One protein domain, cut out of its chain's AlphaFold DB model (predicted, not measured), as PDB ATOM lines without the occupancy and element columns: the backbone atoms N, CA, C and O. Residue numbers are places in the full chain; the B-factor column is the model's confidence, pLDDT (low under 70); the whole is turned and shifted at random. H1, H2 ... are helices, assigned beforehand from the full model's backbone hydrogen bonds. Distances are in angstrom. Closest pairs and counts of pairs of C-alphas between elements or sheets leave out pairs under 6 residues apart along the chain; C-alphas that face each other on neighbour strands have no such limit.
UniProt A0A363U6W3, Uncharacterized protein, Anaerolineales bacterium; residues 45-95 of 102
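AT A GLANCE: This is residues 45 to 95 of the 102 residues of an uncharacterized protein of Anaerolineales bacterium (UniProt A0A363U6W3). What does the model look like? A long helix, H1, is followed by H2, which turns across its end to make a corner, and H3 folds back from H2 to pack steeply across the later part of H1. Residues 45 to 51 of H1 stick out. What is it made of, and how large is it? The printed part has 51 residues with three named helices, in the order H1, H2, H3, and no named strand: all helix. It is only just compact, close to loose, with a radius of gyration of the C-alphas of 11.4 A, and elongated, spanning 34 by 21 by 15 A.

HOW THE PARTS SIT: How does the first helix stand to the next? H1, residues 45 to 63, and H2, residues 67 to 79, are close but not clearly touching; their closest C-alphas, of Ala 63 and Val 69, are 5.9 A apart. They run opposite ways at a steep tilt of 68 degrees, only just short of about perpendicular. What does the last helix touch? H3, residues 84 to 94, touches H1, and of H1 residues 56 to 63 alone touch it; the closest C-alphas of the two helices, of Ala 60 and Ala 88, are 5.0 A apart. These two run opposite ways at a steep tilt of 50 degrees. H3 also touches H2, about perpendicular at 89 degrees, with the closest C-alphas, of Ala 77 and Pro 84, 5.1 A apart. What do the backbones show? In H1, H2 and H3 every O i to N i+4 pair is within hydrogen-bond range.

IN THESE COORDINATES: Where does H1 run? It measures 26.5 A from C-alpha 45 at (182.707, 256.052, 249.738) to C-alpha 63. Where are the others? H2 measures 18.6 A from C-alpha 67 to C-alpha 79, and H3 15.2 A from C-alpha 84 to C-alpha 94 at (174.972, 242.058, 258.216).

THE WHOLE: Which C-alphas are farthest apart? Those of Ala 45 and Glu 68, at 34.9 A. Is anything missing or uncertain? The printed part has no cut, and both links are tight. No printed residue is under 70 in pLDDT.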
ATOM      1  N   ALA A  45     183.746 257.043 249.478       94.56
ATOM      2  CA  ALA A  45     182.707 256.052 249.738       94.56
ATOM      3  C   ALA A  45     182.903 254.776 248.901       94.56
ATOM      4  O   ALA A  45     182.797 253.663 249.422       94.56
ATOM      5  N   GLN A  46     183.255 254.914 247.618       93.56
ATOM      6  CA  GLN A  46     183.541 253.770 246.748       93.56
ATOM      7  C   GLN A  46     184.787 253.015 247.215       93.56
ATOM      8  O   GLN A  46     184.779 251.784 247.290       93.56
ATOM      9  N   GLN A  47     185.855 253.726 247.581       95.06
ATOM     10  CA  GLN A  47     187.065 253.100 248.108       95.06
ATOM     11  C   GLN A  47     186.795 252.376 249.434       95.06
ATOM     12  O   GLN A  47     187.244 251.242 249.618       95.06
ATOM     13  N   ALA A  48     186.035 252.993 250.341       94.75
ATOM     14  CA  ALA A  48     185.637 252.395 251.611       94.75
ATOM     15  C   ALA A  48     184.821 251.119 251.395       94.75
ATOM     16  O   ALA A  48     185.120 250.087 251.999       94.75
ATOM     17  N   HIS A  49     183.857 251.149 250.472       94.56
ATOM     18  CA  HIS A  49     183.078 249.971 250.113       94.56
ATOM     19  C   HIS A  49     183.960 248.850 249.546       94.56
ATOM     20  O   HIS A  49     183.858 247.706 249.985       94.56
ATOM     21  N   ARG A  50     184.899 249.166 248.642       93.94
ATOM     22  CA  ARG A  50     185.853 248.183 248.096       93.94
ATOM     23  C   ARG A  50     186.738 247.574 249.185       93.94
ATOM     24  O   ARG A  50     186.951 246.362 249.190       93.94
ATOM     25  N   ARG A  51     187.217 248.382 250.139       95.56
ATOM     26  CA  ARG A  51     187.967 247.892 251.310       95.56
ATOM     27  C   ARG A  51     187.111 246.962 252.171       95.56
ATOM     28  O   ARG A  51     187.583 245.891 252.546       95.56
ATOM     29  N   ARG A  52     185.856 247.330 252.444       94.31
ATOM     30  CA  ARG A  52     184.908 246.502 253.207       94.31
ATOM     31  C   ARG A  52     184.626 245.177 252.499       94.31
ATOM     32  O   ARG A  52     184.684 244.132 253.132       94.31
ATOM     33  N   PHE A  53     184.424 245.204 251.185       94.81
ATOM     34  CA  PHE A  53     184.229 243.998 250.381       94.81
ATOM     35  C   PHE A  53     185.460 243.084 250.387       94.81
ATOM     36  O   PHE A  53     185.321 241.874 250.535       94.81
ATOM     37  N   LYS A  54     186.677 243.643 250.317       95.50
ATOM     38  CA  LYS A  54     187.915 242.856 250.453       95.50
ATOM     39  C   LYS A  54     187.968 242.110 251.792       95.50
ATOM     40  O   LYS A  54     188.365 240.949 251.816       95.50
ATOM     41  N   ARG A  55     187.544 242.754 252.886       94.81
ATOM     42  CA  ARG A  55     187.452 242.115 254.209       94.81
ATOM     43  C   ARG A  55     186.370 241.034 254.247       94.81
ATOM     44  O   ARG A  55     186.647 239.953 254.743       94.81
ATOM     45  N   ALA A  56     185.205 241.282 253.648       94.25
ATOM     46  CA  ALA A  56     184.128 240.295 253.545       94.25
ATOM     47  C   ALA A  56     184.572 239.015 252.818       94.25
ATOM     48  O   ALA A  56     184.288 237.909 253.263       94.25
ATOM     49  N   VAL A  57     185.320 239.162 251.719       95.62
ATOM     50  CA  VAL A  57     185.881 238.026 250.974       95.62
ATOM     51  C   VAL A  57     186.923 237.272 251.801       95.62
ATOM     52  O   VAL A  57     186.953 236.046 251.753       95.62
ATOM     53  N   ALA A  58     187.780 237.982 252.541       94.81
ATOM     54  CA  ALA A  58     188.755 237.346 253.426       94.81
ATOM     55  C   ALA A  58     188.054 236.543 254.531       94.81
ATOM     56  O   ALA A  58     188.361 235.367 254.696       94.81
ATOM     57  N   TYR A  59     187.057 237.140 255.190       94.88
ATOM     58  CA  TYR A  59     186.208 236.464 256.172       94.88
ATOM     59  C   TYR A  59     185.560 235.204 255.590       94.88
ATOM     60  O   TYR A  59     185.744 234.122 256.132       94.88
ATOM     61  N   ALA A  60     184.875 235.312 254.449       94.38
ATOM     62  CA  ALA A  60     184.182 234.178 253.843       94.38
ATOM     63  C   ALA A  60     185.136 233.035 253.464       94.38
ATOM     64  O   ALA A  60     184.759 231.868 253.524       94.38
ATOM     65  N   ARG A  61     186.381 233.347 253.080       95.06
ATOM     66  CA  ARG A  61     187.406 232.323 252.838       95.06
ATOM     67  C   ARG A  61     187.826 231.629 254.126       95.06
ATOM     68  O   ARG A  61     187.908 230.409 254.117       95.06
ATOM     69  N   SER A  62     188.065 232.382 255.199       93.12
ATOM     70  CA  SER A  62     188.413 231.810 256.503       93.12
ATOM     71  C   SER A  62     187.269 230.964 257.070       93.12
ATOM     72  O   SER A  62     187.495 229.830 257.467       93.12
ATOM     73  N   ALA A  63     186.032 231.462 257.004       92.19
ATOM     74  CA  ALA A  63     184.836 230.770 257.488       92.19
ATOM     75  C   ALA A  63     184.580 229.436 256.779       92.19
ATOM     76  O   ALA A  63     184.101 228.493 257.387       92.19
ATOM     77  N   LEU A  64     184.909 229.339 255.488       93.38
ATOM     78  CA  LEU A  64     184.764 228.093 254.733       93.38
ATOM     79  C   LEU A  64     186.002 227.187 254.788       93.38
ATOM     80  O   LEU A  64     185.952 226.090 254.226       93.38
ATOM     81  N   ALA A  65     187.103 227.656 255.380       94.50
ATOM     82  CA  ALA A  65     188.286 226.844 255.646       94.50
ATOM     83  C   ALA A  65     188.131 226.035 256.942       94.50
ATOM     84  O   ALA A  65     188.681 224.940 257.029       94.50
ATOM     85  N   ASP A  66     187.361 226.548 257.905       93.38
ATOM     86  CA  ASP A  66     186.948 225.811 259.098       93.38
ATOM     87  C   ASP A  66     185.832 224.798 258.747       93.38
ATOM     88  O   ASP A  66     184.779 225.209 258.245       93.38
ATOM     89  N   PRO A  67     186.029 223.483 258.971       92.69
ATOM     90  CA  PRO A  67     185.041 222.459 258.633       92.69
ATOM     91  C   PRO A  67     183.691 222.596 259.353       92.69
ATOM     92  O   PRO A  67     182.659 222.302 258.745       92.69
ATOM     93  N   GLU A  68     183.670 223.041 260.612       91.88
ATOM     94  CA  GLU A  68     182.438 223.144 261.406       91.88
ATOM     95  C   GLU A  68     181.591 224.327 260.930       91.88
ATOM     96  O   GLU A  68     180.401 224.191 260.619       91.88
ATOM     97  N   VAL A  69     182.237 225.484 260.776       92.62
ATOM     98  CA  VAL A  69     181.602 226.706 260.266       92.62
ATOM     99  C   VAL A  69     181.138 226.504 258.823       92.62
ATOM    100  O   VAL A  69     180.035 226.920 258.445       92.62
ATOM    101  N   ARG A  70     181.937 225.801 258.012       93.75
ATOM    102  CA  ARG A  70     181.576 225.432 256.642       93.75
ATOM    103  C   ARG A  70     180.303 224.594 256.592       93.75
ATOM    104  O   ARG A  70     179.423 224.925 255.799       93.75
ATOM    105  N   ALA A  71     180.194 223.542 257.405       93.50
ATOM    106  CA  ALA A  71     179.021 222.667 257.410       93.50
ATOM    107  C   ALA A  71     177.736 223.454 257.720       93.50
ATOM    108  O   ALA A  71     176.707 223.267 257.065       93.50
ATOM    109  N   ARG A  72     177.816 224.410 258.653       93.06
ATOM    110  CA  ARG A  72     176.699 225.303 258.981       93.06
ATOM    111  C   ARG A  72     176.320 226.216 257.813       93.06
ATOM    112  O   ARG A  72     175.140 226.325 257.483       93.06
ATOM    113  N   TYR A  73     177.299 226.816 257.133       94.19
ATOM    114  CA  TYR A  73     177.035 227.620 255.936       94.19
ATOM    115  C   TYR A  73     176.501 226.796 254.759       94.19
ATOM    116  O   TYR A  73     175.706 227.316 253.979       94.19
ATOM    117  N   GLU A  74     176.909 225.536 254.605       93.75
ATOM    118  CA  GLU A  74     176.375 224.637 253.578       93.75
ATOM    119  C   GLU A  74     174.896 224.321 253.814       93.75
ATOM    120  O   GLU A  74     174.097 224.449 252.882       93.75
ATOM    121  N   ALA A  75     174.515 224.016 255.057       93.12
ATOM    122  CA  ALA A  75     173.119 223.802 255.433       93.12
ATOM    123  C   ALA A  75     172.264 225.070 255.231       93.12
ATOM    124  O   ALA A  75     171.247 225.030 254.531       93.12
ATOM    125  N   ASP A  76     172.710 226.214 255.768       91.94
ATOM    126  CA  ASP A  76     171.984 227.487 255.666       91.94
ATOM    127  C   ASP A  76     171.848 227.953 254.201       91.94
ATOM    128  O   ASP A  76     170.820 228.512 253.802       91.94
ATOM    129  N   ALA A  77     172.882 227.744 253.378       92.69
ATOM    130  CA  ALA A  77     172.880 228.166 251.982       92.69
ATOM    131  C   ALA A  77     172.014 227.265 251.095       92.69
ATOM    132  O   ALA A  77     171.322 227.788 250.217       92.69
ATOM    133  N   ALA A  78     171.985 225.953 251.355       92.25
ATOM    134  CA  ALA A  78     171.099 225.020 250.663       92.25
ATOM    135  C   ALA A  78     169.622 225.387 250.879       92.25
ATOM    136  O   ALA A  78     168.866 225.462 249.909       92.25
ATOM    137  N   ALA A  79     169.235 225.728 252.114       90.94
ATOM    138  CA  ALA A  79     167.875 226.170 252.438       90.94
ATOM    139  C   ALA A  79     167.456 227.454 251.694       90.94
ATOM    140  O   ALA A  79     166.274 227.673 251.438       90.94
ATOM    141  N   GLN A  80     168.420 228.303 251.321       89.38
ATOM    142  CA  GLN A  80     168.180 229.565 250.611       89.38
ATOM    143  C   GLN A  80     168.449 229.495 249.099       89.38
ATOM    144  O   GLN A  80     168.327 230.519 248.423       89.38
ATOM    145  N   GLY A  81     168.866 228.341 248.563       90.38
ATOM    146  CA  GLY A  81     169.270 228.208 247.159       90.38
ATOM    147  C   GLY A  81     170.472 229.084 246.777       90.38
ATOM    148  O   GLY A  81     170.572 229.550 245.642       90.38
ATOM    149  N   LYS A  82     171.371 229.359 247.729       90.50
ATOM    150  CA  LYS A  82     172.572 230.186 247.536       90.50
ATOM    151  C   LYS A  82     173.829 229.337 247.629       90.50
ATOM    152  O   LYS A  82     173.820 228.218 248.129       90.50
ATOM    153  N   ARG A  83     174.952 229.895 247.182       92.75
ATOM    154  CA  ARG A  83     176.260 229.299 247.457       92.75
ATOM    155  C   ARG A  83     176.689 229.645 248.891       92.75
ATOM    156  O   ARG A  83     176.519 230.801 249.282       92.75
ATOM    157  N   PRO A  84     177.332 228.723 249.630       92.75
ATOM    158  CA  PRO A  84     177.821 228.974 250.995       92.75
ATOM    159  C   PRO A  84     178.709 230.220 251.094       92.75
ATOM    160  O   PRO A  84     178.558 231.041 251.992       92.75
ATOM    161  N   PHE A  85     179.573 230.420 250.095       93.94
ATOM    162  CA  PHE A  85     180.432 231.599 249.997       93.94
ATOM    163  C   PHE A  85     179.653 232.914 249.891       93.94
ATOM    164  O   PHE A  85     179.986 233.881 250.573       93.94
ATOM    165  N   ASP A  86     178.607 232.958 249.063       93.06
ATOM    166  CA  ASP A  86     177.813 234.175 248.869       93.06
ATOM    167  C   ASP A  86     177.030 234.519 250.144       93.06
ATOM    168  O   ASP A  86     176.864 235.695 250.483       93.06
ATOM    169  N   LEU A  87     176.592 233.491 250.880       93.81
ATOM    170  CA  LEU A  87     175.946 233.656 252.176       93.81
ATOM    171  C   LEU A  87     176.926 234.186 253.234       93.81
ATOM    172  O   LEU A  87     176.613 235.179 253.884       93.81
ATOM    173  N   ALA A  88     178.128 233.614 253.343       93.75
ATOM    174  CA  ALA A  88     179.154 234.085 254.278       93.75
ATOM    175  C   ALA A  88     179.585 235.538 254.001       93.75
ATOM    176  O   ALA A  88     179.716 236.342 254.925       93.75
ATOM    177  N   VAL A  89     179.733 235.923 252.726       95.00
ATOM    178  CA  VAL A  89     179.977 237.327 252.354       95.00
ATOM    179  C   VAL A  89     178.809 238.210 252.796       95.00
ATOM    180  O   VAL A  89     179.038 239.276 253.366       95.00
ATOM    181  N   SER A  90     177.561 237.786 252.563       93.38
ATOM    182  CA  SER A  90     176.380 238.540 253.000       93.38
ATOM    183  C   SER A  90     176.324 238.708 254.518       93.38
ATOM    184  O   SER A  90     175.919 239.775 254.979       93.38
ATOM    185  N   ASP A  91     176.683 237.680 255.278       92.69
ATOM    186  CA  ASP A  91     176.630 237.693 256.739       92.69
ATOM    187  C   ASP A  91     177.648 238.673 257.328       92.69
ATOM    188  O   ASP A  91     177.279 239.480 258.182       92.69
ATOM    189  N   TYR A  92     178.851 238.768 256.750       92.81
ATOM    190  CA  TYR A  92     179.822 239.809 257.108       92.81
ATOM    191  C   TYR A  92     179.250 241.230 256.965       92.81
ATOM    192  O   TYR A  92     179.499 242.116 257.786       92.81
ATOM    193  N   PHE A  93     178.461 241.488 255.917       90.88
ATOM    194  CA  PHE A  93     177.834 242.799 255.733       90.88
ATOM    195  C   PHE A  93     176.693 243.069 256.718       90.88
ATOM    196  O   PHE A  93     176.438 244.239 257.021       90.88
ATOM    197  N   LYS A  94     176.041 242.011 257.210       92.38
ATOM    198  CA  LYS A  94     174.972 242.058 258.216       92.38
ATOM    199  C   LYS A  94     175.495 242.030 259.656       92.38
ATOM    200  O   LYS A  94     174.720 242.299 260.563       92.38
ATOM    201  N   GLY A  95     176.783 241.743 259.854       86.25
ATOM    202  CA  GLY A  95     177.409 241.645 261.174       86.25
ATOM    203  C   GLY A  95     177.218 240.293 261.866       86.25
ATOM    204  O   GLY A  95     177.425 240.218 263.068       86.25
TER     205      GLY A  95